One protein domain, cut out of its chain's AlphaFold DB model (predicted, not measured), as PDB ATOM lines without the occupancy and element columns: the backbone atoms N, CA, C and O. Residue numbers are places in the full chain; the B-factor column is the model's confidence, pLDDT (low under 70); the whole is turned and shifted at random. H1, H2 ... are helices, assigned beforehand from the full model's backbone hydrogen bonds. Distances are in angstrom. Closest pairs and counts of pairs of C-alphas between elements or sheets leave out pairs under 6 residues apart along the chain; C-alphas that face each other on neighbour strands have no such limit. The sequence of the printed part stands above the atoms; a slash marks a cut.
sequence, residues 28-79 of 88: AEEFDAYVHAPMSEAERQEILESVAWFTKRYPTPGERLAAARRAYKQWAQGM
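What this domain is: This is residues 28 to 79 of the 88 residues of an uncharacterized protein of Acidobacteria bacterium (UniProt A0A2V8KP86). Picture a wide, open U made of three helices, with H2 as its base, H3 as one arm meeting it at a corner, and the short H1 with the link before H2 as the other arm. The space between the two arms is empty, and H1 touches no helix. The printed part has 52 residues with three named helices, in the order H1, H2, H3 along the chain, and no named strand; the class is all helix. The whole is extended, with a radius of gyration of the C-alphas of 15.4 A, and flat, spanning 39 by 30 by 15 A along its three main axes.

Where its parts are: Start with H2, residues 41 to 57: find C-alpha 41 at (137.850, 230.449, 178.851), and from there the helix runs 24.2 A to C-alpha 57 at (139.990, 206.755, 183.322). Next look at H3, residues 61 to 77, also 17 residues, which measures 24.3 A from first to last C-alpha and ends at C-alpha 77, at (160.029, 206.147, 169.894). Then go back to the first printed residue, C-alpha 28 at (161.786, 237.092, 170.705), where H1 begins; its residues 28 to 35 cover 10.5 A.

How they stand to each other: At residues 58 to 60 you find the tight link from H2 to H3. These two helices are close but not clearly touching, with 2 pairs of C-alphas within 8 A. Their closest C-alphas are those of Thr 55 and Arg 64, 7.4 A apart. Their lines stand at 72 degrees, only just about perpendicular, and their centres are 18.1 A apart. Now look before Glu 41: residues 36 to 40 make a tight link from H1, and yet H1 and H2 are apart. H1 and H3 are apart as well. In the backbones of H1, H2 and H3, every O i to N i+4 pair is within hydrogen-bond range.

The domain as a whole: The two C-alphas farthest apart in the domain are those of Glu 29 and Thr 60, at 41.3 A, while the first and last printed C-alphas, of Ala 28 and Met 79, are 26.1 A apart. Residues 28 to 53 stand free, of which 28 to 35 belong to H1 and 41 to 53 to H2. Residues 68 to 79 stand free too, of which 68 to 77 belong to H3. The printed part has no cut, and neither link is long. The mean pLDDT of the printed part is 94.4; look at residue 79 for the one printed residue under 70.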
ATOM      1  N   ALA A  28     161.998 237.079 169.257       96.19
ATOM      2  CA  ALA A  28     161.786 237.092 170.705       96.19
ATOM      3  C   ALA A  28     160.433 237.726 171.080       96.19
ATOM      4  O   ALA A  28     159.712 237.184 171.906       96.19
ATOM      5  N   GLU A  29     160.052 238.812 170.405       97.06
ATOM      6  CA  GLU A  29     158.778 239.502 170.634       97.06
ATOM      7  C   GLU A  29     157.564 238.626 170.284       97.06
ATOM      8  O   GLU A  29     156.615 238.551 171.060       97.06
ATOM      9  N   GLU A  30     157.598 237.913 169.152       95.31
ATOM     10  CA  GLU A  30     156.532 236.966 168.787       95.31
ATOM     11  C   GLU A  30     156.420 235.816 169.792       95.31
ATOM     12  O   GLU A  30     155.313 235.384 170.121       95.31
ATOM     13  N   PHE A  31     157.560 235.311 170.269       94.62
ATOM     14  CA  PHE A  31     157.590 234.254 171.271       94.62
ATOM     15  C   PHE A  31     156.996 234.729 172.601       94.62
ATOM     16  O   PHE A  31     156.112 234.064 173.144       94.62
ATOM     17  N   ASP A  32     157.425 235.891 173.092       96.44
ATOM     18  CA  ASP A  32     156.935 236.464 174.345       96.44
ATOM     19  C   ASP A  32     155.433 236.754 174.267       96.44
ATOM     20  O   ASP A  32     154.683 236.388 175.174       96.44
ATOM     21  N   ALA A  33     154.966 237.333 173.155       94.75
ATOM     22  CA  ALA A  33     153.547 237.581 172.925       94.75
ATOM     23  C   ALA A  33     152.719 236.288 172.954       94.75
ATOM     24  O   ALA A  33     151.620 236.278 173.506       94.75
ATOM     25  N   TYR A  34     153.242 235.195 172.393       91.06
ATOM     26  CA  TYR A  34     152.571 233.898 172.393       91.06
ATOM     27  C   TYR A  34     152.529 233.261 173.789       91.06
ATOM     28  O   TYR A  34     151.468 232.837 174.240       91.06
ATOM     29  N   VAL A  35     153.661 233.202 174.496       93.75
ATOM     30  CA  VAL A  35     153.759 232.530 175.807       93.75
ATOM     31  C   VAL A  35     152.988 233.276 176.893       93.75
ATOM     32  O   VAL A  35     152.447 232.652 177.806       93.75
ATOM     33  N   HIS A  36     152.923 234.603 176.796       94.56
ATOM     34  CA  HIS A  36     152.194 235.444 177.740       94.56
ATOM     35  C   HIS A  36     150.763 235.767 177.301       94.56
ATOM     36  O   HIS A  36     150.063 236.486 178.021       94.56
ATOM     37  N   ALA A  37     150.305 235.236 176.164       93.12
ATOM     38  CA  ALA A  37     148.920 235.385 175.750       93.12
ATOM     39  C   ALA A  37     147.986 234.818 176.838       93.12
ATOM     40  O   ALA A  37     148.206 233.707 177.334       93.12
ATOM     41  N   PRO A  38     146.940 235.560 177.245       92.94
ATOM     42  CA  PRO A  38     145.991 235.057 178.222       92.94
ATOM     43  C   PRO A  38     145.227 233.868 177.637       92.94
ATOM     44  O   PRO A  38     144.668 233.956 176.544       92.94
ATOM     45  N   MET A  39     145.170 232.775 178.397       92.69
ATOM     46  CA  MET A  39     144.345 231.618 178.060       92.69
ATOM     47  C   MET A  39     142.872 232.028 178.008       92.69
ATOM     48  O   MET A  39     142.357 232.648 178.943       92.69
ATOM     49  N   SER A  40     142.189 231.667 176.928       94.50
ATOM     50  CA  SER A  40     140.751 231.884 176.797       94.50
ATOM     51  C   SER A  40     139.955 230.947 177.712       94.50
ATOM     52  O   SER A  40     140.412 229.868 178.095       94.50
ATOM     53  N   GLU A  41     138.714 231.320 178.041       96.38
ATOM     54  CA  GLU A  41     137.850 230.449 178.851       96.38
ATOM     55  C   GLU A  41     137.502 229.141 178.123       96.38
ATOM     56  O   GLU A  41     137.349 228.102 178.760       96.38
ATOM     57  N   ALA A  42     137.424 229.169 176.788       96.19
ATOM     58  CA  ALA A  42     137.190 227.973 175.984       96.19
ATOM     59  C   ALA A  42     138.349 226.974 176.122       96.19
ATOM     60  O   ALA A  42     138.120 225.821 176.478       96.19
ATOM     61  N   GLU A  43     139.594 227.432 175.945       94.81
ATOM     62  CA  GLU A  43     140.788 226.595 176.141       94.81
ATOM     63  C   GLU A  43     140.862 226.055 177.572       94.81
ATOM     64  O   GLU A  43     141.140 224.875 177.796       94.81
ATOM     65  N   ARG A  44     140.557 226.903 178.561       96.06
ATOM     66  CA  ARG A  44     140.508 226.490 179.965       96.06
ATOM     67  C   ARG A  44     139.498 225.362 180.183       96.06
ATOM     68  O   ARG A  44     139.818 224.382 180.859       96.06
ATOM     69  N   GLN A  45     138.296 225.486 179.627       97.94
ATOM     70  CA  GLN A  45     137.246 224.479 179.755       97.94
ATOM     71  C   GLN A  45     137.653 223.152 179.093       97.94
ATOM     72  O   GLN A  45     137.522 222.098 179.715       97.94
ATOM     73  N   GLU A  46     138.238 223.195 177.896       97.62
ATOM     74  CA  GLU A  46     138.748 222.007 177.193       97.62
ATOM     75  C   GLU A  46     139.847 221.278 177.986       97.62
ATOM     76  O   GLU A  46     139.869 220.040 178.072       97.62
ATOM     77  N   ILE A  47     140.747 222.030 178.628       95.94
ATOM     78  CA  ILE A  47     141.778 221.468 179.510       95.94
ATOM     79  C   ILE A  47     141.130 220.775 180.712       95.94
ATOM     80  O   ILE A  47     141.492 219.641 181.041       95.94
ATOM     81  N   LEU A  48     140.160 221.419 181.369       98.06
ATOM     82  CA  LEU A  48     139.471 220.840 182.525       98.06
ATOM     83  C   LEU A  48     138.699 219.569 182.157       98.06
ATOM     84  O   LEU A  48     138.739 218.594 182.912       98.06
ATOM     85  N   GLU A  49     138.056 219.535 180.993       98.25
ATOM     86  CA  GLU A  49     137.384 218.340 180.473       98.25
ATOM     87  C   GLU A  49     138.372 217.205 180.197       98.25
ATOM     88  O   GLU A  49     138.127 216.055 180.578       98.25
ATOM     89  N   SER A  50     139.531 217.531 179.623       96.94
ATOM     90  CA  SER A  50     140.614 216.570 179.393       96.94
ATOM     91  C   SER A  50     141.135 215.979 180.706       96.94
ATOM     92  O   SER A  50     141.302 214.761 180.826       96.94
ATOM     93  N   VAL A  51     141.333 216.818 181.729       97.06
ATOM     94  CA  VAL A  51     141.735 216.383 183.076       97.06
ATOM     95  C   VAL A  51     140.651 215.512 183.715       97.06
ATOM     96  O   VAL A  51     140.959 214.447 184.258       97.06
ATOM     97  N   ALA A  52     139.383 215.915 183.637       98.25
ATOM     98  CA  ALA A  52     138.263 215.156 184.189       98.25
ATOM     99  C   ALA A  52     138.151 213.768 183.542       98.25
ATOM    100  O   ALA A  52     138.043 212.755 184.237       98.25
ATOM    101  N   TRP A  53     138.258 213.693 182.215       98.06
ATOM    102  CA  TRP A  53     138.296 212.426 181.492       98.06
ATOM    103  C   TRP A  53     139.491 211.558 181.909       98.06
ATOM    104  O   TRP A  53     139.321 210.371 182.211       98.06
ATOM    105  N   PHE A  54     140.693 212.138 181.971       97.94
ATOM    106  CA  PHE A  54     141.918 211.403 182.280       97.94
ATOM    107  C   PHE A  54     141.891 210.828 183.698       97.94
ATOM    108  O   PHE A  54     142.188 209.653 183.906       97.94
ATOM    109  N   THR A  55     141.483 211.638 184.675       97.75
ATOM    110  CA  THR A  55     141.382 211.228 186.082       97.75
ATOM    111  C   THR A  55     140.255 210.226 186.320       97.75
ATOM    112  O   THR A  55     140.417 209.331 187.146       97.75
ATOM    113  N   LYS A  56     139.154 210.297 185.561       98.06
ATOM    114  CA  LYS A  56     138.104 209.270 185.567       98.06
ATOM    115  C   LYS A  56     138.606 207.931 185.018       98.06
ATOM    116  O   LYS A  56     138.252 206.882 185.548       98.06
ATOM    117  N   ARG A  57     139.414 207.956 183.954       97.88
ATOM    118  CA  ARG A  57     139.990 206.755 183.322       97.88
ATOM    119  C   ARG A  57     141.128 206.135 184.139       97.88
ATOM    120  O   ARG A  57     141.299 204.919 184.095       97.88
ATOM    121  N   TYR A  58     141.888 206.957 184.861       97.81
ATOM    122  CA  TYR A  58     143.013 206.560 185.712       97.81
ATOM    123  C   TYR A  58     142.806 207.111 187.135       97.81
ATOM    124  O   TYR A  58     143.360 208.166 187.484       97.81
ATOM    125  N   PRO A  59     141.979 206.436 187.956       97.94
ATOM    126  CA  PRO A  59     141.548 206.950 189.253       97.94
ATOM    127  C   PRO A  59     142.701 207.232 190.215       97.94
ATOM    128  O   PRO A  59     142.675 208.246 190.917       97.94
ATOM    129  N   THR A  60     143.738 206.393 190.224       98.06
ATOM    130  CA  THR A  60     144.852 206.507 191.174       98.06
ATOM    131  C   THR A  60     146.058 207.260 190.598       98.06
ATOM    132  O   THR A  60     146.330 207.191 189.395       98.06
ATOM    133  N   PRO A  61     146.868 207.932 191.440       97.88
ATOM    134  CA  PRO A  61     148.126 208.537 190.998       97.88
ATOM    135  C   PRO A  61     149.079 207.549 190.302       97.88
ATOM    136  O   PRO A  61     149.732 207.911 189.324       97.88
ATOM    137  N   GLY A  62     149.127 206.291 190.759       98.19
ATOM    138  CA  GLY A  62     149.962 205.248 190.158       98.19
ATOM    139  C   GLY A  62     149.543 204.901 188.727       98.19
ATOM    140  O   GLY A  62     150.391 204.809 187.837       98.19
ATOM    141  N   GLU A  63     148.239 204.785 188.473       98.12
ATOM    142  CA  GLU A  63     147.706 204.544 187.126       98.12
ATOM    143  C   GLU A  63     147.963 205.724 186.188       98.12
ATOM    144  O   GLU A  63     148.343 205.515 185.032       98.12
ATOM    145  N   ARG A  64     147.823 206.959 186.690       98.19
ATOM    146  CA  ARG A  64     148.126 208.187 185.937       98.19
ATOM    147  C   ARG A  64     149.592 208.225 185.523       98.19
ATOM    148  O   ARG A  64     149.893 208.455 184.353       98.19
ATOM    149  N   LEU A  65     150.501 207.929 186.453       97.88
ATOM    150  CA  LEU A  65     151.935 207.865 186.174       97.88
ATOM    151  C   LEU A  65     152.269 206.762 185.162       97.88
ATOM    152  O   LEU A  65     153.055 206.980 184.241       97.88
ATOM    153  N   ALA A  66     151.660 205.581 185.297       98.00
ATOM    154  CA  ALA A  66     151.849 204.494 184.343       98.00
ATOM    155  C   ALA A  66     151.345 204.869 182.937       98.00
ATOM    156  O   ALA A  66     152.006 204.557 181.946       98.00
ATOM    157  N   ALA A  67     150.204 205.559 182.837       96.06
ATOM    158  CA  ALA A  67     149.680 206.070 181.573       96.06
ATOM    159  C   ALA A  67     150.609 207.119 180.945       96.06
ATOM    160  O   ALA A  67     150.963 206.977 179.775       96.06
ATOM    161  N   ALA A  68     151.075 208.094 181.730       94.44
ATOM    162  CA  ALA A  68     152.014 209.117 181.275       94.44
ATOM    163  C   ALA A  68     153.331 208.506 180.765       94.44
ATOM    164  O   ALA A  68     153.797 208.853 179.684       94.44
ATOM    165  N   ARG A  69     153.894 207.522 181.482       96.62
ATOM    166  CA  ARG A  69     155.107 206.802 181.052       96.62
ATOM    167  C   ARG A  69     154.917 206.062 179.729       96.62
ATOM    168  O   ARG A  69     155.817 206.080 178.893       96.62
ATOM    169  N   ARG A  70     153.764 205.412 179.523       95.06
ATOM    170  CA  ARG A  70     153.453 204.742 178.247       95.06
ATOM    171  C   ARG A  70     153.358 205.743 177.099       95.06
ATOM    172  O   ARG A  70     153.961 205.496 176.061       95.06
ATOM    173  N   ALA A  71     152.655 206.858 177.302       92.75
ATOM    174  CA  ALA A  71     152.535 207.916 176.301       92.75
ATOM    175  C   ALA A  71     153.905 208.522 175.956       92.75
ATOM    176  O   ALA A  71     154.256 208.617 174.785       92.75
ATOM    177  N   TYR A  72     154.722 208.827 176.971       91.62
ATOM    178  CA  TYR A  72     156.079 209.333 176.769       91.62
ATOM    179  C   TYR A  72     156.955 208.344 175.997       91.62
ATOM    180  O   TYR A  72     157.652 208.738 175.069       91.62
ATOM    181  N   LYS A  73     156.891 207.046 176.326       93.69
ATOM    182  CA  LYS A  73     157.633 206.007 175.600       93.69
ATOM    183  C   LYS A  73     157.234 205.956 174.121       93.69
ATOM    184  O   LYS A  73     158.112 205.859 173.274       93.69
ATOM    185  N   GLN A  74     155.939 206.021 173.819       88.75
ATOM    186  CA  GLN A  74     155.439 206.021 172.440       88.75
ATOM    187  C   GLN A  74     155.887 207.266 171.672       88.75
ATOM    188  O   GLN A  74     156.331 207.158 170.536       88.75
ATOM    189  N   TRP A  75     155.814 208.434 172.311       86.75
ATOM    190  CA  TRP A  75     156.285 209.687 171.729       86.75
ATOM    191  C   TRP A  75     157.794 209.659 171.460       86.75
ATOM    192  O   TRP A  75     158.215 209.935 170.341       86.75
ATOM    193  N   ALA A  76     158.599 209.235 172.439       86.88
ATOM    194  CA  ALA A  76     160.053 209.155 172.314       86.88
ATOM    195  C   ALA A  76     160.503 208.181 171.212       86.88
ATOM    196  O   ALA A  76     161.497 208.432 170.545       86.88
ATOM    197  N   GLN A  77     159.760 207.093 170.984       85.12
ATOM    198  CA  GLN A  77     160.029 206.147 169.894       85.12
ATOM    199  C   GLN A  77     159.796 206.736 168.495       85.12
ATOM    200  O   GLN A  77     160.336 206.209 167.527       85.12
ATOM    201  N   GLY A  78     158.985 207.790 168.379       75.94
ATOM    202  CA  GLY A  78     158.732 208.496 167.124       75.94
ATOM    203  C   GLY A  78     159.630 209.713 166.899       75.94
ATOM    204  O   GLY A  78     159.488 210.370 165.870       75.94
ATOM    205  N   MET A  79     160.520 210.045 167.842       61.78
ATOM    206  CA  MET A  79     161.446 211.162 167.673       61.78
ATOM    207  C   MET A  79     162.673 210.722 166.869       61.78
ATOM    208  O   MET A  79     163.230 209.661 167.159       61.78
TER     209      MET A  79